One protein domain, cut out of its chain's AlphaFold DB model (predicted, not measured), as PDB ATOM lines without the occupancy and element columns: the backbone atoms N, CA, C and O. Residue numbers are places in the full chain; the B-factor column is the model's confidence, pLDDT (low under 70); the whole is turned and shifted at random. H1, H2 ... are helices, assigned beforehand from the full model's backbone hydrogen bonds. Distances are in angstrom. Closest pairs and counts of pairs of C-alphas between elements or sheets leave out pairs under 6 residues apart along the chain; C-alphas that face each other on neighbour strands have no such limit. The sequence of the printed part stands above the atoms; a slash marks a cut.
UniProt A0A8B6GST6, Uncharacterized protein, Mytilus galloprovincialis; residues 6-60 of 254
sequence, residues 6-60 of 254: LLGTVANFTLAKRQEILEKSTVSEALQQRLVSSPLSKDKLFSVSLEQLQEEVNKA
ATOM      1  N   LEU A   6      81.348 117.462 145.336       45.66
ATOM      2  CA  LEU A   6      82.293 117.067 144.279       45.66
ATOM      3  C   LEU A   6      82.843 118.251 143.467       45.66
ATOM      4  O   LEU A   6      83.906 118.131 142.865       45.66
ATOM      5  N   LEU A   7      82.172 119.410 143.470       46.94
ATOM      6  CA  LEU A   7      82.695 120.606 142.795       46.94
ATOM      7  C   LEU A   7      83.860 121.258 143.557       46.94
ATOM      8  O   LEU A   7      84.749 121.828 142.928       46.94
ATOM      9  N   GLY A   8      83.892 121.149 144.890       51.09
ATOM     10  CA  GLY A   8      84.933 121.775 145.710       51.09
ATOM     11  C   GLY A   8      86.324 121.163 145.503       51.09
ATOM     12  O   GLY A   8      87.318 121.883 145.447       51.09
ATOM     13  N   THR A   9      86.414 119.843 145.325       56.72
ATOM     14  CA  THR A   9      87.702 119.145 145.161       56.72
ATOM     15  C   THR A   9      88.330 119.384 143.787       56.72
ATOM     16  O   THR A   9      89.537 119.612 143.698       56.72
ATOM     17  N   VAL A  10      87.523 119.413 142.721       60.78
ATOM     18  CA  VAL A  10      87.999 119.677 141.351       60.78
ATOM     19  C   VAL A  10      88.417 121.142 141.176       60.78
ATOM     20  O   VAL A  10      89.444 121.420 140.548       60.78
ATOM     21  N   ALA A  11      87.683 122.085 141.776       62.03
ATOM     22  CA  ALA A  11      88.045 123.502 141.759       62.03
ATOM     23  C   ALA A  11      89.381 123.759 142.482       62.03
ATOM     24  O   ALA A  11      90.253 124.437 141.934       62.03
ATOM     25  N   ASN A  12      89.588 123.145 143.652       69.06
ATOM     26  CA  ASN A  12      90.822 123.293 144.430       69.06
ATOM     27  C   ASN A  12      92.048 122.713 143.714       69.06
ATOM     28  O   ASN A  12      93.102 123.348 143.682       69.06
ATOM     29  N   PHE A  13      91.913 121.541 143.087       77.06
ATOM     30  CA  PHE A  13      93.003 120.947 142.308       77.06
ATOM     31  C   PHE A  13      93.392 121.820 141.109       77.06
ATOM     32  O   PHE A  13      94.574 122.014 140.822       77.06
ATOM     33  N   THR A  14      92.396 122.384 140.424       76.62
ATOM     34  CA  THR A  14      92.637 123.238 139.258       76.62
ATOM     35  C   THR A  14      93.331 124.541 139.655       76.62
ATOM     36  O   THR A  14      94.260 124.968 138.969       76.62
ATOM     37  N   LEU A  15      92.951 125.139 140.787       77.38
ATOM     38  CA  LEU A  15      93.617 126.326 141.331       77.38
ATOM     39  C   LEU A  15      95.068 126.048 141.742       77.38
ATOM     40  O   LEU A  15      95.954 126.803 141.345       77.38
ATOM     41  N   ALA A  16      95.327 124.945 142.448       80.12
ATOM     42  CA  ALA A  16      96.686 124.568 142.844       80.12
ATOM     43  C   ALA A  16      97.597 124.361 141.621       80.12
ATOM     44  O   ALA A  16      98.721 124.857 141.572       80.12
ATOM     45  N   LYS A  17      97.079 123.702 140.578       82.06
ATOM     46  CA  LYS A  17      97.823 123.482 139.333       82.06
ATOM     47  C   LYS A  17      98.074 124.778 138.555       82.06
ATOM     48  O   LYS A  17      99.123 124.915 137.933       82.06
ATOM     49  N   ARG A  18      97.141 125.740 138.595       83.38
ATOM     50  CA  ARG A  18      97.355 127.088 138.035       83.38
ATOM     51  C   ARG A  18      98.488 127.814 138.759       83.38
ATOM     52  O   ARG A  18      99.346 128.372 138.087       83.38
ATOM     53  N   GLN A  19      98.506 127.781 140.093       81.25
ATOM     54  CA  GLN A  19      99.562 128.412 140.891       81.25
ATOM     55  C   GLN A  19     100.934 127.807 140.582       81.25
ATOM     56  O   GLN A  19     101.859 128.546 140.268       81.25
ATOM     57  N   GLU A  20     101.039 126.478 140.539       85.75
ATOM     58  CA  GLU A  20     102.300 125.791 140.232       85.75
ATOM     59  C   GLU A  20     102.859 126.161 138.844       85.75
ATOM     60  O   GLU A  20     104.067 126.325 138.666       85.75
ATOM     61  N   ILE A  21     101.987 126.293 137.839       83.50
ATOM     62  CA  ILE A  21     102.394 126.686 136.482       83.50
ATOM     63  C   ILE A  21     102.843 128.150 136.452       83.50
ATOM     64  O   ILE A  21     103.820 128.468 135.771       83.50
ATOM     65  N   LEU A  22     102.160 129.030 137.188       80.44
ATOM     66  CA  LEU A  22     102.492 130.453 137.235       80.44
ATOM     67  C   LEU A  22     103.795 130.718 137.996       80.44
ATOM     68  O   LEU A  22     104.604 131.499 137.500       80.44
ATOM     69  N   GLU A  23     104.056 130.017 139.102       82.56
ATOM     70  CA  GLU A  23     105.321 130.112 139.853       82.56
ATOM     71  C   GLU A  23     106.542 129.729 139.007       82.56
ATOM     72  O   GLU A  23     107.630 130.274 139.179       82.56
ATOM     73  N   LYS A  24     106.365 128.802 138.060       81.69
ATOM     74  CA  LYS A  24     107.426 128.364 137.140       81.69
ATOM     75  C   LYS A  24     107.589 129.282 135.926       81.69
ATOM     76  O   LYS A  24     108.520 129.091 135.145       81.69
ATOM     77  N   SER A  25     106.694 130.250 135.742       76.50
ATOM     78  CA  SER A  25     106.700 131.172 134.606       76.50
ATOM     79  C   SER A  25     107.297 132.529 134.995       76.50
ATOM     80  O   SER A  25     107.046 133.039 136.080       76.50
ATOM     81  N   THR A  26     108.053 133.169 134.099       81.31
ATOM     82  CA  THR A  26     108.653 134.506 134.316       81.31
ATOM     83  C   THR A  26     107.644 135.653 134.145       81.31
ATOM     84  O   THR A  26     107.995 136.741 133.688       81.31
ATOM     85  N   VAL A  27     106.364 135.397 134.421       80.25
ATOM     86  CA  VAL A  27     105.255 136.332 134.187       80.25
ATOM     87  C   VAL A  27     105.153 137.323 135.348       80.25
ATOM     88  O   VAL A  27     105.321 136.939 136.502       80.25
ATOM     89  N   SER A  28     104.852 138.591 135.044       80.81
ATOM     90  CA  SER A  28     104.661 139.657 136.040       80.81
ATOM     91  C   SER A  28     103.582 139.299 137.072       80.81
ATOM     92  O   SER A  28     102.532 138.759 136.722       80.81
ATOM     93  N   GLU A  29     103.811 139.647 138.338       80.44
ATOM     94  CA  GLU A  29     102.921 139.333 139.467       80.44
ATOM     95  C   GLU A  29     101.478 139.830 139.245       80.44
ATOM     96  O   GLU A  29     100.512 139.125 139.540       80.44
ATOM     97  N   ALA A  30     101.316 140.996 138.610       76.19
ATOM     98  CA  ALA A  30     100.004 141.551 138.270       76.19
ATOM     99  C   ALA A  30      99.208 140.659 137.293       76.19
ATOM    100  O   ALA A  30      97.986 140.527 137.404       76.19
ATOM    101  N   LEU A  31      99.897 140.006 136.353       75.88
ATOM    102  CA  LEU A  31      99.292 139.064 135.409       75.88
ATOM    103  C   LEU A  31      98.971 137.726 136.081       75.88
ATOM    104  O   LEU A  31      97.926 137.135 135.799       75.88
ATOM    105  N   GLN A  32      99.820 137.274 137.007       80.25
ATOM    106  CA  GLN A  32      99.576 136.052 137.776       80.25
ATOM    107  C   GLN A  32      98.285 136.161 138.599       80.25
ATOM    108  O   GLN A  32      97.436 135.270 138.533       80.25
ATOM    109  N   GLN A  33      98.076 137.282 139.297       79.50
ATOM    110  CA  GLN A  33      96.863 137.511 140.095       79.50
ATOM    111  C   GLN A  33      95.583 137.510 139.237       79.50
ATOM    112  O   GLN A  33      94.549 136.966 139.644       79.50
ATOM    113  N   ARG A  34      95.649 138.052 138.013       76.31
ATOM    114  CA  ARG A  34      94.526 138.028 137.058       76.31
ATOM    115  C   ARG A  34      94.251 136.639 136.483       76.31
ATOM    116  O   ARG A  34      93.093 136.260 136.320       76.31
ATOM    117  N   LEU A  35      95.289 135.855 136.209       79.06
ATOM    118  CA  LEU A  35      95.139 134.489 135.703       79.06
ATOM    119  C   LEU A  35      94.548 133.540 136.754       79.06
ATOM    120  O   LEU A  35      93.696 132.711 136.418       79.06
ATOM    121  N   VAL A  36      94.935 133.686 138.026       80.50
ATOM    122  CA  VAL A  36      94.392 132.880 139.134       80.50
ATOM    123  C   VAL A  36      92.909 133.176 139.373       80.50
ATOM    124  O   VAL A  36      92.129 132.239 139.542       80.50
ATOM    125  N   SER A  37      92.508 134.449 139.317       76.38
ATOM    126  CA  SER A  37      91.119 134.893 139.529       76.38
ATOM    127  C   SER A  37      90.186 134.675 138.325       76.38
ATOM    128  O   SER A  37      88.981 134.902 138.433       76.38
ATOM    129  N   SER A  38      90.706 134.197 137.188       78.44
ATOM    130  CA  SER A  38      89.905 133.949 135.984       78.44
ATOM    131  C   SER A  38      88.890 132.802 136.165       78.44
ATOM    132  O   SER A  38      89.226 131.769 136.761       78.44
ATOM    133  N   PRO A  39      87.665 132.907 135.606       78.06
ATOM    134  CA  PRO A  39      86.667 131.841 135.676       78.06
ATOM    135  C   PRO A  39      87.190 130.511 135.113       78.06
ATOM    136  O   PRO A  39      87.925 130.480 134.120       78.06
ATOM    137  N   LEU A  40      86.808 129.403 135.750       71.06
ATOM    138  CA  LEU A  40      87.142 128.048 135.311       71.06
ATOM    139  C   LEU A  40      86.260 127.661 134.117       71.06
ATOM    140  O   LEU A  40      85.036 127.657 134.221       71.06
ATOM    141  N   SER A  41      86.882 127.321 132.987       74.50
ATOM    142  CA  SER A  41      86.192 126.713 131.847       74.50
ATOM    143  C   SER A  41      86.337 125.194 131.923       74.50
ATOM    144  O   SER A  41      87.379 124.703 132.351       74.50
ATOM    145  N   LYS A  42      85.308 124.443 131.514       70.19
ATOM    146  CA  LYS A  42      85.283 122.971 131.630       70.19
ATOM    147  C   LYS A  42      86.409 122.287 130.844       70.19
ATOM    148  O   LYS A  42      86.882 121.241 131.271       70.19
ATOM    149  N   ASP A  43      86.887 122.929 129.776       70.00
ATOM    150  CA  ASP A  43      87.797 122.302 128.808       70.00
ATOM    151  C   ASP A  43      89.174 122.982 128.726       70.00
ATOM    152  O   ASP A  43      90.043 122.545 127.970       70.00
ATOM    153  N   LYS A  44      89.400 124.069 129.480       75.56
ATOM    154  CA  LYS A  44      90.650 124.843 129.428       75.56
ATOM    155  C   LYS A  44      91.122 125.263 130.813       75.56
ATOM    156  O   LYS A  44      90.357 125.802 131.610       75.56
ATOM    157  N   LEU A  45      92.422 125.079 131.057       72.56
ATOM    158  CA  LEU A  45      93.052 125.423 132.331       72.56
ATOM    159  C   LEU A  45      93.036 126.933 132.594       72.56
ATOM    160  O   LEU A  45      92.814 127.328 133.729       72.56
ATOM    161  N   PHE A  46      93.180 127.767 131.565       75.44
ATOM    162  CA  PHE A  46      92.954 129.213 131.619       75.44
ATOM    163  C   PHE A  46      91.874 129.567 130.595       75.44
ATOM    164  O   PHE A  46      91.899 129.069 129.469       75.44
ATOM    165  N   SER A  47      90.894 130.373 130.995       66.00
ATOM    166  CA  SER A  47      89.805 130.800 130.105       66.00
ATOM    167  C   SER A  47      90.235 131.917 129.154       66.00
ATOM    168  O   SER A  47      89.684 132.022 128.062       66.00
ATOM    169  N   VAL A  48      91.241 132.700 129.548       68.56
ATOM    170  CA  VAL A  48      91.781 133.823 128.776       68.56
ATOM    171  C   VAL A  48      93.136 133.436 128.184       68.56
ATOM    172  O   VAL A  48      93.976 132.860 128.881       68.56
ATOM    173  N   SER A  49      93.348 133.739 126.902       65.75
ATOM    174  CA  SER A  49      94.631 133.508 126.233       65.75
ATOM    175  C   SER A  49      95.697 134.462 126.775       65.75
ATOM    176  O   SER A  49      95.452 135.656 126.945       65.75
ATOM    177  N   LEU A  50      96.900 133.940 127.017       62.44
ATOM    178  CA  LEU A  50      98.026 134.689 127.592       62.44
ATOM    179  C   LEU A  50      98.409 135.911 126.731       62.44
ATOM    180  O   LEU A  50      98.754 136.962 127.260       62.44
ATOM    181  N   GLU A  51      98.241 135.795 125.412       63.31
ATOM    182  CA  GLU A  51      98.459 136.856 124.420       63.31
ATOM    183  C   GLU A  51      97.484 138.034 124.586       63.31
ATOM    184  O   GLU A  51      97.894 139.190 124.517       63.31
ATOM    185  N   GLN A  52      96.214 137.756 124.902       64.94
ATOM    186  CA  GLN A  52      95.187 138.787 125.101       64.94
ATOM    187  C   GLN A  52      95.413 139.575 126.398       64.94
ATOM    188  O   GLN A  52      95.186 140.780 126.440       64.94
ATOM    189  N   LEU A  53      95.902 138.914 127.452       63.75
ATOM    190  CA  LEU A  53      96.229 139.579 128.717       63.75
ATOM    191  C   LEU A  53      97.510 140.408 128.625       63.75
ATOM    192  O   LEU A  53      97.593 141.466 129.247       63.75
ATOM    193  N   GLN A  54      98.489 139.951 127.843       64.81
ATOM    194  CA  GLN A  54      99.707 140.714 127.589       64.81
ATOM    195  C   GLN A  54      99.394 142.004 126.818       64.81
ATOM    196  O   GLN A  54      99.922 143.063 127.149       64.81
ATOM    197  N   GLU A  55      98.502 141.939 125.826       68.94
ATOM    198  CA  GLU A  55      98.073 143.114 125.064       68.94
ATOM    199  C   GLU A  55      97.254 144.105 125.913       68.94
ATOM    200  O   GLU A  55      97.450 145.314 125.812       68.94
ATOM    201  N   GLU A  56      96.395 143.606 126.804       61.72
ATOM    202  CA  GLU A  56      95.634 144.421 127.764       61.72
ATOM    203  C   GLU A  56      96.534 145.126 128.790       61.72
ATOM    204  O   GLU A  56      96.356 146.315 129.057       61.72
ATOM    205  N   VAL A  57      97.539 144.436 129.344       62.31
ATOM    206  CA  VAL A  57      98.489 145.054 130.287       62.31
ATOM    207  C   VAL A  57      99.363 146.102 129.599       62.31
ATOM    208  O   VAL A  57      99.669 147.128 130.205       62.31
ATOM    209  N   ASN A  58      99.693 145.906 128.322       63.72
ATOM    210  CA  ASN A  58     100.421 146.891 127.521       63.72
ATOM    211  C   ASN A  58      99.551 148.084 127.067       63.72
ATOM    212  O   ASN A  58     100.100 149.084 126.608       63.72
ATOM    213  N   LYS A  59      98.215 148.004 127.190       66.00
ATOM    214  CA  LYS A  59      97.265 149.092 126.876       66.00
ATOM    215  C   LYS A  59      96.895 149.965 128.078       66.00
ATOM    216  O   LYS A  59      96.269 151.007 127.885       66.00
ATOM    217  N   ALA A  60      97.260 149.585 129.302       53.72
ATOM    218  CA  ALA A  60      96.998 150.420 130.471       53.72
ATOM    219  C   ALA A  60      97.869 151.698 130.425       53.72
ATOM    220  O   ALA A  60      99.086 151.592 130.248       53.72
TER     221      ALA A  60
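Overview. This is residues 6 to 60 of the 254 residues of an uncharacterized protein of Mytilus galloprovincialis (UniProt A0A8B6GST6). A long helix, H1, and a short one, H2, fold back as an uneven helical hairpin, and a looping stretch, residues 37 to 49, leads from H2 to a third helix, H3, beyond H2 from H1. The printed part has 55 residues, 36 of them in three named helices in the order H1, H2, H3, with no named strand, and its class is all helix. The whole is elongated, 39 by 20 by 14 A, yet only just compact, close to loose, with a radius of gyration of the C-alphas of 11.9 A.

Along the chain. Find C-alpha 6 at (82.293, 117.067, 144.279); from there H1, residues 6 to 23, runs 26.8 A. H2 is residues 29 to 36, 10.7 A. H3, residues 50 to 59, runs 14.4 A to C-alpha 59 at (97.265, 149.092, 126.876).

Arrangement. Look at residues 15 to 22 of H1, which alone touch H2; the closest C-alphas, of Leu 22 and Gln 32, are 6.3 A apart. This hairpin has a shallow tilt of 24 degrees, opposite ways. H2 and H3 are close but not clearly touching, with the closest C-alphas, of Leu 31 and Leu 53, 7.4 A apart, at a steep tilt of 45 degrees, opposite ways. H1 and H3 are apart. Every O i to N i+4 pair is within hydrogen-bond range in H2 and H3, and 13 of 14 in H1.

Size, cuts and confidence. The farthest C-alphas, of Leu 6 and Lys 59, are 39.4 A apart. The printed part has no cut; the link from H1 to H2 is tight, that from H2 to H3 long. In the B-factor column, find pLDDT under 70 at residues 6 to 12 and 47 to 60 of this model.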